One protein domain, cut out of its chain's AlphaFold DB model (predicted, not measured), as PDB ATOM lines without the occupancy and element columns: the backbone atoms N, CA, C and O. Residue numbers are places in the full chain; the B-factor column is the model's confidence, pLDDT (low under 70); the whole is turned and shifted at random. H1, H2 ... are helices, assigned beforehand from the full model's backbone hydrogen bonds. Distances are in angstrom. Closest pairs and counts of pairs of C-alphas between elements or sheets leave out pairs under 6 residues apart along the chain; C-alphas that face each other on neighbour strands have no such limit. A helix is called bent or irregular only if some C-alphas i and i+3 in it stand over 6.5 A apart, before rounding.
ATOM      1  N   LEU A   4      78.240 188.263 102.147       48.47
ATOM      2  CA  LEU A   4      77.865 186.863 102.266       48.47
ATOM      3  C   LEU A   4      78.837 185.940 101.507       48.47
ATOM      4  O   LEU A   4      79.182 184.891 102.033       48.47
ATOM      5  N   ASP A   5      79.386 186.367 100.361       47.31
ATOM      6  CA  ASP A   5      80.457 185.633  99.657       47.31
ATOM      7  C   ASP A   5      81.771 185.658 100.448       47.31
ATOM      8  O   ASP A   5      82.529 184.687 100.450       47.31
ATOM      9  N   LYS A   6      82.056 186.761 101.151       60.88
ATOM     10  CA  LYS A   6      83.226 186.860 102.037       60.88
ATOM     11  C   LYS A   6      83.073 185.983 103.279       60.88
ATOM     12  O   LYS A   6      84.030 185.325 103.664       60.88
ATOM     13  N   ALA A   7      81.880 185.924 103.869       60.53
ATOM     14  CA  ALA A   7      81.589 185.046 105.001       60.53
ATOM     15  C   ALA A   7      81.592 183.563 104.590       60.53
ATOM     16  O   ALA A   7      82.223 182.743 105.252       60.53
ATOM     17  N   LEU A   8      80.963 183.227 103.458       51.53
ATOM     18  CA  LEU A   8      80.960 181.873 102.904       51.53
ATOM     19  C   LEU A   8      82.362 181.425 102.504       51.53
ATOM     20  O   LEU A   8      82.727 180.299 102.806       51.53
ATOM     21  N   SER A   9      83.176 182.286 101.891       51.75
ATOM     22  CA  SER A   9      84.567 181.931 101.586       51.75
ATOM     23  C   SER A   9      85.405 181.743 102.847       51.75
ATOM     24  O   SER A   9      86.225 180.841 102.856       51.75
ATOM     25  N   LEU A  10      85.162 182.489 103.929       57.38
ATOM     26  CA  LEU A  10      85.821 182.287 105.230       57.38
ATOM     27  C   LEU A  10      85.432 180.971 105.922       57.38
ATOM     28  O   LEU A  10      86.242 180.400 106.651       57.38
ATOM     29  N   ILE A  11      84.202 180.502 105.705       54.53
ATOM     30  CA  ILE A  11      83.653 179.278 106.310       54.53
ATOM     31  C   ILE A  11      83.945 178.041 105.439       54.53
ATOM     32  O   ILE A  11      84.199 176.958 105.962       54.53
ATOM     33  N   PHE A  12      83.967 178.198 104.112       49.53
ATOM     34  CA  PHE A  12      84.084 177.126 103.118       49.53
ATOM     35  C   PHE A  12      85.367 177.219 102.264       49.53
ATOM     36  O   PHE A  12      85.353 176.877 101.082       49.53
ATOM     37  N   THR A  13      86.519 177.598 102.834       46.56
ATOM     38  CA  THR A  13      87.845 177.496 102.169       46.56
ATOM     39  C   THR A  13      88.317 176.041 101.961       46.56
ATOM     40  O   THR A  13      89.503 175.742 102.093       46.56
ATOM     41  N   GLN A  14      87.426 175.087 101.691       46.88
ATOM     42  CA  GLN A  14      87.749 173.657 101.750       46.88
ATOM     43  C   GLN A  14      88.611 173.118 100.595       46.88
ATOM     44  O   GLN A  14      88.972 171.950 100.651       46.88
ATOM     45  N   TYR A  15      88.981 173.902  99.574       38.19
ATOM     46  CA  TYR A  15      89.475 173.288  98.329       38.19
ATOM     47  C   TYR A  15      90.612 174.004  97.585       38.19
ATOM     48  O   TYR A  15      90.644 173.955  96.356       38.19
ATOM     49  N   LYS A  16      91.559 174.683  98.259       40.81
ATOM     50  CA  LYS A  16      92.638 175.340  97.483       40.81
ATOM     51  C   LYS A  16      94.067 175.417  98.024       40.81
ATOM     52  O   LYS A  16      94.853 176.161  97.447       40.81
ATOM     53  N   SER A  17      94.476 174.651  99.027       38.84
ATOM     54  CA  SER A  17      95.918 174.530  99.298       38.84
ATOM     55  C   SER A  17      96.278 173.244 100.027       38.84
ATOM     56  O   SER A  17      95.463 172.697 100.765       38.84
ATOM     57  N   ASP A  18      97.522 172.799  99.840       48.38
ATOM     58  CA  ASP A  18      98.155 171.596 100.413       48.38
ATOM     59  C   ASP A  18      98.126 171.500 101.957       48.38
ATOM     60  O   ASP A  18      98.632 170.549 102.553       48.38
ATOM     61  N   PHE A  19      97.510 172.469 102.634       47.88
ATOM     62  CA  PHE A  19      97.288 172.475 104.071       47.88
ATOM     63  C   PHE A  19      95.893 171.943 104.400       47.88
ATOM     64  O   PHE A  19      94.880 172.631 104.267       47.88
ATOM     65  N   ARG A  20      95.866 170.702 104.895       46.06
ATOM     66  CA  ARG A  20      94.692 170.048 105.492       46.06
ATOM     67  C   ARG A  20      93.990 170.984 106.507       46.06
ATOM     68  O   ARG A  20      94.645 171.805 107.154       46.06
ATOM     69  N   PRO A  21      92.656 170.908 106.629       48.59
ATOM     70  CA  PRO A  21      91.815 172.034 107.030       48.59
ATOM     71  C   PRO A  21      92.025 172.479 108.486       48.59
ATOM     72  O   PRO A  21      91.615 171.806 109.423       48.59
ATOM     73  N   ARG A  22      92.550 173.699 108.670       54.56
ATOM     74  CA  ARG A  22      92.677 174.391 109.974       54.56
ATOM     75  C   ARG A  22      91.345 174.902 110.556       54.56
ATOM     76  O   ARG A  22      91.324 175.424 111.670       54.56
ATOM     77  N   PHE A  23      90.242 174.794 109.808       56.94
ATOM     78  CA  PHE A  23      88.929 175.306 110.222       56.94
ATOM     79  C   PHE A  23      88.302 174.456 111.332       56.94
ATOM     80  O   PHE A  23      87.763 175.010 112.287       56.94
ATOM     81  N   GLY A  24      88.444 173.126 111.260       69.81
ATOM     82  CA  GLY A  24      87.800 172.199 112.196       69.81
ATOM     83  C   GLY A  24      88.185 172.458 113.651       69.81
ATOM     84  O   GLY A  24      87.314 172.562 114.507       69.81
ATOM     85  N   SER A  25      89.473 172.664 113.927       77.62
ATOM     86  CA  SER A  25      89.940 172.883 115.299       77.62
ATOM     87  C   SER A  25      89.558 174.243 115.870       77.62
ATOM     88  O   SER A  25      89.199 174.314 117.038       77.62
ATOM     89  N   ARG A  26      89.577 175.318 115.068       82.12
ATOM     90  CA  ARG A  26      89.146 176.648 115.544       82.12
ATOM     91  C   ARG A  26      87.634 176.711 115.739       82.12
ATOM     92  O   ARG A  26      87.172 177.299 116.708       82.12
ATOM     93  N   PHE A  27      86.878 176.075 114.846       81.19
ATOM     94  CA  PHE A  27      85.432 175.932 114.974       81.19
ATOM     95  C   PHE A  27      85.072 175.105 116.214       81.19
ATOM     96  O   PHE A  27      84.265 175.539 117.030       81.19
ATOM     97  N   SER A  28      85.739 173.964 116.405       81.06
ATOM     98  CA  SER A  28      85.610 173.140 117.608       81.06
ATOM     99  C   SER A  28      85.959 173.922 118.869       81.06
ATOM    100  O   SER A  28      85.234 173.838 119.852       81.06
ATOM    101  N   ALA A  29      87.022 174.729 118.837       85.00
ATOM    102  CA  ALA A  29      87.403 175.556 119.971       85.00
ATOM    103  C   ALA A  29      86.359 176.614 120.312       85.00
ATOM    104  O   ALA A  29      85.999 176.758 121.475       85.00
ATOM    105  N   PHE A  30      85.823 177.303 119.308       86.12
ATOM    106  CA  PHE A  30      84.772 178.291 119.514       86.12
ATOM    107  C   PHE A  30      83.511 177.666 120.128       86.12
ATOM    108  O   PHE A  30      83.043 178.117 121.171       86.12
ATOM    109  N   TRP A  31      82.986 176.600 119.520       82.75
ATOM    110  CA  TRP A  31      81.761 175.952 120.000       82.75
ATOM    111  C   TRP A  31      81.964 175.174 121.294       82.75
ATOM    112  O   TRP A  31      81.058 175.132 122.121       82.75
ATOM    113  N   GLY A  32      83.151 174.605 121.494       83.94
ATOM    114  CA  GLY A  32      83.552 173.973 122.742       83.94
ATOM    115  C   GLY A  32      83.520 174.974 123.888       83.94
ATOM    116  O   GLY A  32      82.812 174.758 124.863       83.94
ATOM    117  N   THR A  33      84.180 176.122 123.736       87.12
ATOM    118  CA  THR A  33      84.162 177.172 124.763       87.12
ATOM    119  C   THR A  33      82.761 177.734 124.991       87.12
ATOM    120  O   THR A  33      82.386 177.974 126.134       87.12
ATOM    121  N   LEU A  34      81.966 177.917 123.932       86.06
ATOM    122  CA  LEU A  34      80.617 178.473 124.054       86.06
ATOM    123  C   LEU A  34      79.636 177.523 124.762       86.06
ATOM    124  O   LEU A  34      78.816 177.982 125.548       86.06
ATOM    125  N   LEU A  35      79.695 176.218 124.478       84.62
ATOM    126  CA  LEU A  35      78.703 175.244 124.956       84.62
ATOM    127  C   LEU A  35      79.145 174.485 126.212       84.62
ATOM    128  O   LEU A  35      78.306 174.139 127.038       84.62
ATOM    129  N   LEU A  36      80.443 174.211 126.355       85.06
ATOM    130  CA  LEU A  36      81.023 173.468 127.485       85.06
ATOM    131  C   LEU A  36      81.755 174.379 128.477       85.06
ATOM    132  O   LEU A  36      82.232 173.900 129.505       85.06
ATOM    133  N   GLY A  37      81.860 175.671 128.169       87.06
ATOM    134  CA  GLY A  37      82.507 176.666 129.010       87.06
ATOM    135  C   GLY A  37      84.026 176.769 128.818       87.06
ATOM    136  O   GLY A  37      84.660 175.921 128.171       87.06
ATOM    137  N   PRO A  38      84.628 177.836 129.368       88.94
ATOM    138  CA  PRO A  38      86.069 178.057 129.343       88.94
ATOM    139  C   PRO A  38      86.822 177.008 130.176       88.94
ATOM    140  O   PRO A  38      86.283 176.429 131.120       88.94
ATOM    141  N   VAL A  39      88.085 176.757 129.835       87.56
ATOM    142  CA  VAL A  39      88.916 175.707 130.461       87.56
ATOM    143  C   VAL A  39      89.198 176.026 131.934       87.56
ATOM    144  O   VAL A  39      89.289 175.130 132.767       87.56
ATOM    145  N   GLU A  40      89.260 177.310 132.263       86.44
ATOM    146  CA  GLU A  40      89.473 177.856 133.600       86.44
ATOM    147  C   GLU A  40      88.377 177.404 134.577       86.44
ATOM    148  O   GLU A  40      88.669 177.014 135.702       86.44
ATOM    149  N   THR A  41      87.121 177.324 134.121       87.44
ATOM    150  CA  THR A  41      85.997 176.858 134.961       87.44
ATOM    151  C   THR A  41      86.065 175.376 135.329       87.44
ATOM    152  O   THR A  41      85.269 174.904 136.136       87.44
ATOM    153  N   LYS A  42      87.027 174.635 134.770       85.62
ATOM    154  CA  LYS A  42      87.176 173.184 134.936       85.62
ATOM    155  C   LYS A  42      88.271 172.805 135.930       85.62
ATOM    156  O   LYS A  42      88.646 171.638 135.998       85.62
ATOM    157  N   GLY A  43      88.814 173.781 136.663       84.94
ATOM    158  CA  GLY A  43      89.926 173.566 137.596       84.94
ATOM    159  C   GLY A  43      91.264 173.304 136.898       84.94
ATOM    160  O   GLY A  43      92.160 172.710 137.483       84.94
ATOM    161  N   LEU A  44      91.394 173.721 135.634       86.25
ATOM    162  CA  LEU A  44      92.592 173.544 134.805       86.25
ATOM    163  C   LEU A  44      93.357 174.868 134.613       86.25
ATOM    164  O   LEU A  44      93.959 175.112 133.566       86.25
ATOM    165  N   GLU A  45      93.310 175.740 135.621       83.25
ATOM    166  CA  GLU A  45      93.912 177.077 135.579       83.25
ATOM    167  C   GLU A  45      95.443 177.054 135.667       83.25
ATOM    168  O   GLU A  45      96.089 177.900 135.066       83.25
ATOM    169  N   ASP A  46      96.051 176.052 136.302       85.94
ATOM    170  CA  ASP A  46      97.519 175.971 136.423       85.94
ATOM    171  C   ASP A  46      98.192 175.268 135.236       85.94
ATOM    172  O   ASP A  46      99.401 175.037 135.209       85.94
ATOM    173  N   VAL A  47      97.414 174.912 134.215       88.06
ATOM    174  CA  VAL A  47      97.934 174.195 133.055       88.06
ATOM    175  C   VAL A  47      98.629 175.158 132.091       88.06
ATOM    176  O   VAL A  47      98.158 176.275 131.842       88.06
ATOM    177  N   HIS A  48      99.725 174.673 131.499       90.00
ATOM    178  CA  HIS A  48     100.515 175.357 130.479       90.00
ATOM    179  C   HIS A  48      99.643 176.014 129.388       90.00
ATOM    180  O   HIS A  48      98.677 175.421 128.891       90.00
ATOM    181  N   SER A  49     100.006 177.233 128.981       87.44
ATOM    182  CA  SER A  49      99.202 178.102 128.104       87.44
ATOM    183  C   SER A  49      98.847 177.466 126.759       87.44
ATOM    184  O   SER A  49      97.714 177.593 126.280       87.44
ATOM    185  N   ASP A  50      99.785 176.728 126.160       88.69
ATOM    186  CA  ASP A  50      99.553 176.050 124.881       88.69
ATOM    187  C   ASP A  50      98.533 174.918 125.027       88.69
ATOM    188  O   ASP A  50      97.754 174.646 124.113       88.69
ATOM    189  N   LEU A  51      98.473 174.273 126.195       89.50
ATOM    190  CA  LEU A  51      97.510 173.208 126.454       89.50
ATOM    191  C   LEU A  51      96.102 173.754 126.705       89.50
ATOM    192  O   LEU A  51      95.116 173.127 126.307       89.50
ATOM    193  N   ARG A  52      96.023 174.925 127.348       88.75
ATOM    194  CA  ARG A  52      94.772 175.636 127.618       88.75
ATOM    195  C   ARG A  52      94.138 176.140 126.330       88.75
ATOM    196  O   ARG A  52      92.986 175.828 126.044       88.75
ATOM    197  N   SER A  53      94.915 176.844 125.510       86.75
ATOM    198  CA  SER A  53      94.449 177.366 124.222       86.75
ATOM    199  C   SER A  53      94.054 176.253 123.245       86.75
ATOM    200  O   SER A  53      93.097 176.407 122.490       86.75
ATOM    201  N   SER A  54      94.733 175.102 123.294       88.81
ATOM    202  CA  SER A  54      94.451 173.956 122.422       88.81
ATOM    203  C   SER A  54      93.468 172.927 123.000       88.81
ATOM    204  O   SER A  54      93.297 171.852 122.420       88.81
ATOM    205  N   TYR A  55      92.782 173.227 124.109       89.88
ATOM    206  CA  TYR A  55      91.959 172.249 124.830       89.88
ATOM    207  C   TYR A  55      90.885 171.581 123.968       89.88
ATOM    208  O   TYR A  55      90.797 170.353 123.923       89.88
ATOM    209  N   TYR A  56      90.132 172.383 123.222       87.62
ATOM    210  CA  TYR A  56      89.068 171.927 122.324       87.62
ATOM    211  C   TYR A  56      89.530 171.718 120.874       87.62
ATOM    212  O   TYR A  56      88.715 171.422 119.998       87.62
ATOM    213  N   HIS A  57      90.827 171.881 120.593       87.19
ATOM    214  CA  HIS A  57      91.372 171.585 119.272       87.19
ATOM    215  C   HIS A  57      91.388 170.072 119.029       87.19
ATOM    216  O   HIS A  57      91.480 169.272 119.970       87.19
ATOM    217  N   LEU A  58      91.343 169.679 117.753       82.38
ATOM    218  CA  LEU A  58      91.528 168.288 117.351       82.38
ATOM    219  C   LEU A  58      92.922 167.811 117.759       82.38
ATOM    220  O   LEU A  58      93.876 168.587 117.746       82.38
ATOM    221  N   VAL A  59      93.049 166.519 118.066       82.25
ATOM    222  CA  VAL A  59      94.315 165.902 118.503       82.25
ATOM    223  C   VAL A  59      95.466 166.211 117.537       82.25
ATOM    224  O   VAL A  59      96.562 166.528 117.978       82.25
ATOM    225  N   ILE A  60      95.187 166.205 116.231       79.81
ATOM    226  CA  ILE A  60      96.161 166.454 115.154       79.81
ATOM    227  C   ILE A  60      96.731 167.886 115.196       79.81
ATOM    228  O   ILE A  60      97.864 168.116 114.779       79.81
ATOM    229  N   ASP A  61      95.962 168.849 115.708       81.56
ATOM    230  CA  ASP A  61      96.336 170.266 115.726       81.56
ATOM    231  C   ASP A  61      96.916 170.728 117.070       81.56
ATOM    232  O   ASP A  61      97.371 171.869 117.183       81.56
ATOM    233  N   ARG A  62      96.934 169.861 118.088       85.25
ATOM    234  CA  ARG A  62      97.577 170.146 119.375       85.25
ATOM    235  C   ARG A  62      99.084 170.042 119.185       85.25
ATOM    236  O   ARG A  62      99.605 168.966 118.909       85.25
ATOM    237  N   ARG A  63      99.788 171.166 119.312       82.69
ATOM    238  CA  ARG A  63     101.248 171.199 119.186       82.69
ATOM    239  C   ARG A  63     101.887 171.382 120.556       82.69
ATOM    240  O   ARG A  63     101.449 172.270 121.289       82.69
ATOM    241  N   PRO A  64     102.900 170.575 120.895       86.81
ATOM    242  CA  PRO A  64     103.686 170.819 122.086       86.81
ATOM    243  C   PRO A  64     104.578 172.061 121.899       86.81
ATOM    244  O   PRO A  64     104.938 172.405 120.761       86.81
ATOM    245  N   PRO A  65     104.950 172.731 123.000       89.19
ATOM    246  CA  PRO A  65     105.896 173.839 122.983       89.19
ATOM    247  C   PRO A  65     107.281 173.365 122.522       89.19
ATOM    248  O   PRO A  65     107.668 172.213 122.710       89.19
ATOM    249  N   ARG A  66     108.052 174.274 121.911       87.44
ATOM    250  CA  ARG A  66     109.392 173.970 121.366       87.44
ATOM    251  C   ARG A  66     110.500 173.937 122.421       87.44
ATOM    252  O   ARG A  66     111.571 173.405 122.155       87.44
ATOM    253  N   THR A  67     110.262 174.537 123.582       91.50
ATOM    254  CA  THR A  67     111.241 174.647 124.669       91.50
ATOM    255  C   THR A  67     111.201 173.401 125.548       91.50
ATOM    256  O   THR A  67     110.117 172.988 125.945       91.50
ATOM    257  N   GLU A  68     112.355 172.850 125.937       90.19
ATOM    258  CA  GLU A  68     112.429 171.630 126.765       90.19
ATOM    259  C   GLU A  68     111.710 171.756 128.118       90.19
ATOM    260  O   GLU A  68     110.966 170.861 128.518       90.19
ATOM    261  N   LEU A  69     111.880 172.885 128.815       89.12
ATOM    262  CA  LEU A  69     111.180 173.149 130.080       89.12
ATOM    263  C   LEU A  69     109.660 173.233 129.883       89.12
ATOM    264  O   LEU A  69     108.899 172.690 130.680       89.12
ATOM    265  N   GLY A  70     109.224 173.873 128.794       89.56
ATOM    266  CA  GLY A  70     107.809 173.959 128.438       89.56
ATOM    267  C   GLY A  70     107.231 172.599 128.056       89.56
ATOM    268  O   GLY A  70     106.090 172.307 128.396       89.56
ATOM    269  N   LEU A  71     108.021 171.744 127.402       91.88
ATOM    270  CA  LEU A  71     107.604 170.402 127.007       91.88
ATOM    271  C   LEU A  71     107.289 169.539 128.231       91.88
ATOM    272  O   LEU A  71     106.228 168.926 128.266       91.88
ATOM    273  N   LYS A  72     108.139 169.564 129.266       91.88
ATOM    274  CA  LYS A  72     107.882 168.835 130.522       91.88
ATOM    275  C   LYS A  72     106.588 169.292 131.198       91.88
ATOM    276  O   LYS A  72     105.742 168.466 131.528       91.88
ATOM    277  N   GLN A  73     106.389 170.605 131.321       91.19
ATOM    278  CA  GLN A  73     105.155 171.171 131.883       91.19
ATOM    279  C   GLN A  73     103.919 170.819 131.041       91.19
ATOM    280  O   GLN A  73     102.840 170.560 131.570       91.19
ATOM    281  N   TRP A  74     104.067 170.799 129.716       91.50
ATOM    282  CA  TRP A  74     103.008 170.411 128.792       91.50
ATOM    283  C   TRP A  74     102.678 168.920 128.901       91.50
ATOM    284  O   TRP A  74     101.504 168.560 128.852       91.50
ATOM    285  N   GLU A  75     103.666 168.045 129.083       92.12
ATOM    286  CA  GLU A  75     103.464 166.607 129.293       92.12
ATOM    287  C   GLU A  75     102.764 166.317 130.624       92.12
ATOM    288  O   GLU A  75     101.787 165.565 130.656       92.12
ATOM    289  N   GLU A  76     103.215 166.944 131.711       91.00
ATOM    290  CA  GLU A  76     102.581 166.844 133.030       91.00
ATOM    291  C   GLU A  76     101.135 167.353 132.979       91.00
ATOM    292  O   GLU A  76     100.204 166.637 133.357       91.00
ATOM    293  N   GLY A  77     100.922 168.535 132.394       90.44
ATOM    294  CA  GLY A  77      99.590 169.098 132.176       90.44
ATOM    295  C   GLY A  77      98.711 168.235 131.267       90.44
ATOM    296  O   GLY A  77      97.515 168.088 131.516       90.44
ATOM    297  N   SER A  78      99.285 167.597 130.242       90.50
ATOM    298  CA  SER A  78      98.557 166.694 129.341       90.50
ATOM    299  C   SER A  78      97.985 165.490 130.077       90.50
ATOM    300  O   SER A  78      96.864 165.079 129.778       90.50
ATOM    301  N   ARG A  79      98.724 164.934 131.043       90.50
ATOM    302  CA  ARG A  79      98.264 163.795 131.852       90.50
ATOM    303  C   ARG A  79      97.072 164.172 132.726       90.50
ATOM    304  O   ARG A  79      96.129 163.394 132.815       90.50
ATOM    305  N   LEU A  80      97.088 165.373 133.303       88.50
ATOM    306  CA  LEU A  80      95.987 165.899 134.117       88.50
ATOM    307  C   LEU A  80      94.733 166.195 133.280       88.50
ATOM    308  O   LEU A  80      93.610 165.979 133.724       88.50
ATOM    309  N   VAL A  81      94.929 166.657 132.045       91.00
ATOM    310  CA  VAL A  81      93.855 167.090 131.141       91.00
ATOM    311  C   VAL A  81      93.259 165.951 130.303       91.00
ATOM    312  O   VAL A  81      92.129 166.044 129.827       91.00
ATOM    313  N   ALA A  82      93.990 164.858 130.098       89.25
ATOM    314  CA  ALA A  82      93.497 163.700 129.357       89.25
ATOM    315  C   ALA A  82      92.144 163.154 129.870       89.25
ATOM    316  O   ALA A  82      91.239 163.010 129.043       89.25
ATOM    317  N   PRO A  83      91.943 162.878 131.177       89.62
ATOM    318  CA  PRO A  83      90.684 162.305 131.657       89.62
ATOM    319  C   PRO A  83      89.491 163.252 131.483       89.62
ATOM    320  O   PRO A  83      88.412 162.809 131.090       89.62
ATOM    321  N   THR A  84      89.678 164.554 131.720       89.44
ATOM    322  CA  THR A  84      88.615 165.556 131.553       89.44
ATOM    323  C   THR A  84      88.220 165.702 130.088       89.44
ATOM    324  O   THR A  84      87.032 165.669 129.770       89.44
ATOM    325  N   ARG A  85      89.190 165.728 129.166       87.75
ATOM    326  CA  ARG A  85      88.905 165.706 127.722       87.75
ATOM    327  C   ARG A  85      88.146 164.448 127.306       87.75
ATOM    328  O   ARG A  85      87.146 164.568 126.608       87.75
ATOM    329  N   TYR A  86      88.559 163.268 127.768       86.50
ATOM    330  CA  TYR A  86      87.868 162.010 127.457       86.50
ATOM    331  C   TYR A  86      86.410 162.000 127.934       86.50
ATOM    332  O   TYR A  86      85.525 161.516 127.226       86.50
ATOM    333  N   ALA A  87      86.139 162.551 129.120       86.81
ATOM    334  CA  ALA A  87      84.775 162.688 129.624       86.81
ATOM    335  C   ALA A  87      83.938 163.642 128.751       86.81
ATOM    336  O   ALA A  87      82.753 163.401 128.509       86.81
ATOM    337  N   GLU A  88      84.563 164.702 128.243       83.69
ATOM    338  CA  GLU A  88      83.906 165.766 127.487       83.69
ATOM    339  C   GLU A  88      83.763 165.496 125.994       83.69
ATOM    340  O   GLU A  88      82.860 166.053 125.379       83.69
ATOM    341  N   GLU A  89      84.571 164.619 125.400       77.38
ATOM    342  CA  GLU A  89      84.511 164.283 123.969       77.38
ATOM    343  C   GLU A  89      83.100 163.865 123.528       77.38
ATOM    344  O   GLU A  89      82.618 164.273 122.468       77.38
ATOM    345  N   ARG A  90      82.383 163.134 124.390       74.12
ATOM    346  CA  ARG A  90      80.990 162.719 124.150       74.12
ATOM    347  C   ARG A  90      80.026 163.902 124.058       74.12
ATOM    348  O   ARG A  90      79.050 163.846 123.309       74.12
ATOM    349  N   TYR A  91      80.281 164.958 124.821       75.44
ATOM    350  CA  TYR A  91      79.470 166.172 124.835       75.44
ATOM    351  C   TYR A  91      79.922 167.164 123.760       75.44
ATOM    352  O   TYR A  91      79.074 167.784 123.125       75.44
ATOM    353  N   ALA A  92      81.223 167.241 123.477       69.19
ATOM    354  CA  ALA A  92      81.795 168.046 122.403       69.19
ATOM    355  C   ALA A  92      81.282 167.607 121.024       69.19
ATOM    356  O   ALA A  92      80.903 168.456 120.220       69.19
ATOM    357  N   GLY A  93      81.164 166.297 120.772       68.81
ATOM    358  CA  GLY A  93      80.564 165.788 119.534       68.81
ATOM    359  C   GLY A  93      79.088 166.183 119.375       68.81
ATOM    360  O   GLY A  93      78.672 166.638 118.310       68.81
ATOM    361  N   LYS A  94      78.294 166.092 120.453       69.12
ATOM    362  CA  LYS A  94      76.886 166.541 120.456       69.12
ATOM    363  C   LYS A  94      76.769 168.054 120.253       69.12
ATOM    364  O   LYS A  94      75.937 168.505 119.472       69.12
ATOM    365  N   ALA A  95      77.625 168.822 120.918       69.38
ATOM    366  CA  ALA A  95      77.707 170.272 120.803       69.38
ATOM    367  C   ALA A  95      78.017 170.713 119.360       69.38
ATOM    368  O   ALA A  95      77.331 171.578 118.818       69.38
ATOM    369  N   GLN A  96      78.981 170.064 118.699       68.94
ATOM    370  CA  GLN A  96      79.311 170.316 117.292       68.94
ATOM    371  C   GLN A  96      78.148 169.991 116.348       68.94
ATOM    372  O   GLN A  96      77.875 170.755 115.420       68.94
ATOM    373  N   PHE A  97      77.438 168.887 116.588       73.62
ATOM    374  CA  PHE A  97      76.256 168.538 115.804       73.62
ATOM    375  C   PHE A  97      75.154 169.599 115.941       73.62
ATOM    376  O   PHE A  97      74.650 170.085 114.931       73.62
ATOM    377  N   ILE A  98      74.836 170.016 117.172       76.12
ATOM    378  CA  ILE A  98      73.827 171.054 117.442       76.12
ATOM    379  C   ILE A  98      74.224 172.374 116.776       76.12
ATOM    380  O   ILE A  98      73.406 172.981 116.091       76.12
ATOM    381  N   ALA A  99      75.482 172.794 116.910       74.62
ATOM    382  CA  ALA A  99      75.989 174.005 116.274       74.62
ATOM    383  C   ALA A  99      75.821 173.967 114.748       74.62
ATOM    384  O   ALA A  99      75.312 174.909 114.143       74.62
ATOM    385  N   THR A 100      76.196 172.851 114.123       74.25
ATOM    386  CA  THR A 100      76.086 172.681 112.668       74.25
ATOM    387  C   THR A 100      74.622 172.654 112.222       74.25
ATOM    388  O   THR A 100      74.275 173.278 111.218       74.25
ATOM    389  N   ALA A 101      73.745 172.000 112.987       75.81
ATOM    390  CA  ALA A 101      72.310 171.966 112.723       75.81
ATOM    391  C   ALA A 101      71.678 173.364 112.810       75.81
ATOM    392  O   ALA A 101      70.928 173.745 111.913       75.81
ATOM    393  N   LEU A 102      72.029 174.157 113.827       80.00
ATOM    394  CA  LEU A 102      71.549 175.533 113.987       80.00
ATOM    395  C   LEU A 102      72.026 176.447 112.854       80.00
ATOM    396  O   LEU A 102      71.225 177.202 112.306       80.00
ATOM    397  N   ILE A 103      73.300 176.350 112.461       80.25
ATOM    398  CA  ILE A 103      73.840 177.111 111.324       80.25
ATOM    399  C   ILE A 103      73.098 176.734 110.039       80.25
ATOM    400  O   ILE A 103      72.669 177.612 109.292       80.25
ATOM    401  N   THR A 104      72.902 175.438 109.795       76.44
ATOM    402  CA  THR A 104      72.197 174.949 108.602       76.44
ATOM    403  C   THR A 104      70.746 175.424 108.590       76.44
ATOM    404  O   THR A 104      70.263 175.913 107.573       76.44
ATOM    405  N   PHE A 105      70.062 175.363 109.732       77.19
ATOM    406  CA  PHE A 105      68.692 175.843 109.869       77.19
ATOM    407  C   PHE A 105      68.581 177.356 109.626       77.19
ATOM    408  O   PHE A 105      67.723 177.796 108.861       77.19
ATOM    409  N   ALA A 106      69.488 178.154 110.193       75.94
ATOM    410  CA  ALA A 106      69.544 179.596 109.960       75.94
ATOM    411  C   ALA A 106      69.817 179.940 108.482       75.94
ATOM    412  O   ALA A 106      69.208 180.856 107.925       75.94
ATOM    413  N   LEU A 107      70.686 179.179 107.812       77.94
ATOM    414  CA  LEU A 107      70.937 179.324 106.375       77.94
ATOM    415  C   LEU A 107      69.699 178.971 105.540       77.94
ATOM    416  O   LEU A 107      69.366 179.701 104.609       77.94
ATOM    417  N   CYS A 108      68.964 177.916 105.896       75.62
ATOM    418  CA  CYS A 108      67.706 177.569 105.231       75.62
ATOM    419  C   CYS A 108      66.640 178.662 105.403       75.62
ATOM    420  O   CYS A 108      65.972 179.017 104.433       75.62
ATOM    421  N   LEU A 109      66.502 179.237 106.602       77.00
ATOM    422  CA  LEU A 109      65.549 180.322 106.857       77.00
ATOM    423  C   LEU A 109      65.910 181.607 106.110       77.00
ATOM    424  O   LEU A 109      65.036 182.257 105.544       77.00
ATOM    425  N   THR A 110      67.192 181.968 106.070       74.19
ATOM    426  CA  THR A 110      67.643 183.143 105.311       74.19
ATOM    427  C   THR A 110      67.498 182.930 103.807       74.19
ATOM    428  O   THR A 110      67.054 183.842 103.115       74.19
ATOM    429  N   ALA A 111      67.767 181.727 103.293       66.00
ATOM    430  CA  ALA A 111      67.492 181.379 101.902       66.00
ATOM    431  C   ALA A 111      65.991 181.470 101.583       66.00
ATOM    432  O   ALA A 111      65.620 182.113 100.603       66.00
ATOM    433  N   ALA A 112      65.121 180.917 102.435       64.19
ATOM    434  CA  ALA A 112      63.670 181.018 102.286       64.19
ATOM    435  C   ALA A 112      63.178 182.475 102.345       64.19
ATOM    436  O   ALA A 112      62.361 182.881 101.522       64.19
ATOM    437  N   GLY A 113      63.725 183.289 103.252       59.78
ATOM    438  CA  GLY A 113      63.420 184.717 103.359       59.78
ATOM    439  C   GLY A 113      63.878 185.521 102.139       59.78
ATOM    440  O   GLY A 113      63.143 186.373 101.653       59.78
ATOM    441  N   VAL A 114      65.055 185.221 101.581       60.69
ATOM    442  CA  VAL A 114      65.543 185.847 100.340       60.69
ATOM    443  C   VAL A 114      64.701 185.424  99.136       60.69
ATOM    444  O   VAL A 114      64.429 186.262  98.279       60.69
ATOM    445  N   ILE A 115      64.258 184.165  99.069       57.78
ATOM    446  CA  ILE A 115      63.336 183.679  98.030       57.78
ATOM    447  C   ILE A 115      61.980 184.392  98.149       57.78
ATOM    448  O   ILE A 115      61.465 184.878  97.146       57.78
ATOM    449  N   ALA A 116      61.453 184.543  99.366       57.25
ATOM    450  CA  ALA A 116      60.208 185.265  99.622       57.25
ATOM    451  C   ALA A 116      60.312 186.766  99.282       57.25
ATOM    452  O   ALA A 116      59.385 187.335  98.714       57.25
ATOM    453  N   LEU A 117      61.454 187.404  99.565       56.09
ATOM    454  CA  LEU A 117      61.684 188.830  99.295       56.09
ATOM    455  C   LEU A 117      62.046 189.134  97.830       56.09
ATOM    456  O   LEU A 117      61.770 190.234  97.356       56.09
ATOM    457  N   LYS A 118      62.654 188.192  97.092       49.69
ATOM    458  CA  LYS A 118      63.012 188.359  95.666       49.69
ATOM    459  C   LYS A 118      61.965 187.822  94.687       49.69
ATOM    460  O   LYS A 118      62.126 188.014  93.483       49.69
ATOM    461  N   GLY A 119      60.918 187.155  95.163       42.16
ATOM    462  CA  GLY A 119      60.083 186.306  94.323       42.16
ATOM    463  C   GLY A 119      58.596 186.382  94.616       42.16
ATOM    464  O   GLY A 119      57.970 185.342  94.760       42.16
TER     465      GLY A 119
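AT A GLANCE: This is residues 4 to 119 of the 172 residues of an uncharacterized protein of Stenotrophomonas sp. MA5 (UniProt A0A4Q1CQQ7). A long bent helix, H5, makes the length of a loose all-helix model: its first arm, H5a, turns a corner into the long arm H5b, with the short helix H4 packed on H5a, while H2 crosses H5b. H1 hangs on the long link before H2 and touches no helix, and residues 101 to 119 stick out as a free arm at the other end from H5a. The printed part has 116 residues with five named helices, H1 to H5 in order along the chain, and no named strand. It is loose, with a radius of gyration of the C-alphas of 18.0 A, and only just elongated, spanning 63 by 32 by 18 A.

HOW THE PARTS SIT: Start at H1, residues 4 to 11, and follow the long link to H2, residues 23 to 36; the two are close but not clearly touching, their closest C-alphas, those of Ile 11 and Phe 23, being 7.7 A apart. After a tight link comes H3, residues 39 to 42, and after a short one H4, residues 49 to 53; these are close but not clearly touching, with the closest C-alphas, Val 39 and Arg 52, 6.5 A apart. A long link leads to H5, residues 68 to 118, assigned as one helix by its hydrogen bonds but bent: C-alphas 80 and 83 are 6.9 A apart. Its arms, H5a and H5b, are about perpendicular, at 87 degrees. H4 touches H5a at residues 74 to 78 alone, and the closest C-alphas, Leu 51 and Trp 74, are 6.6 A apart. H2 touches H5b at residues 91 to 99 alone, about perpendicular at 77 degrees, and the closest C-alphas, Gly 32 and Ala 92, are 6.2 A apart. H1 and H5b are apart. Every O i to N i+4 pair is within hydrogen-bond range in H1, H2, H4 and H5a, and 29 of 32 are in H5b; H3 is too short for such a pair.

IN THESE COORDINATES: Find C-alpha 4 at (77.865, 186.863, 102.266), where H1 begins. H2 runs 19.1 A from C-alpha 23 at (88.929, 175.306, 110.222). H5a, residues 68 to 80, is 18.9 A long. H5b, residues 83 to 118, runs 52.3 A to C-alpha 118 at (63.012, 188.359, 95.666); it is irregular, with C-alphas 87 and 90 at 6.7 A, and has a kink of 41 degrees near residue 90.

THE WHOLE: Look to Leu 69 and Gly 119 for the two C-alphas farthest apart, 63.7 A. The printed part has no cut; the links H1 to H2 and H4 to H5 are long. Confidence is under 70 at residues 4 to 24, 92 to 96 and 111 to 119, and the mean pLDDT of the printed part is 75.8.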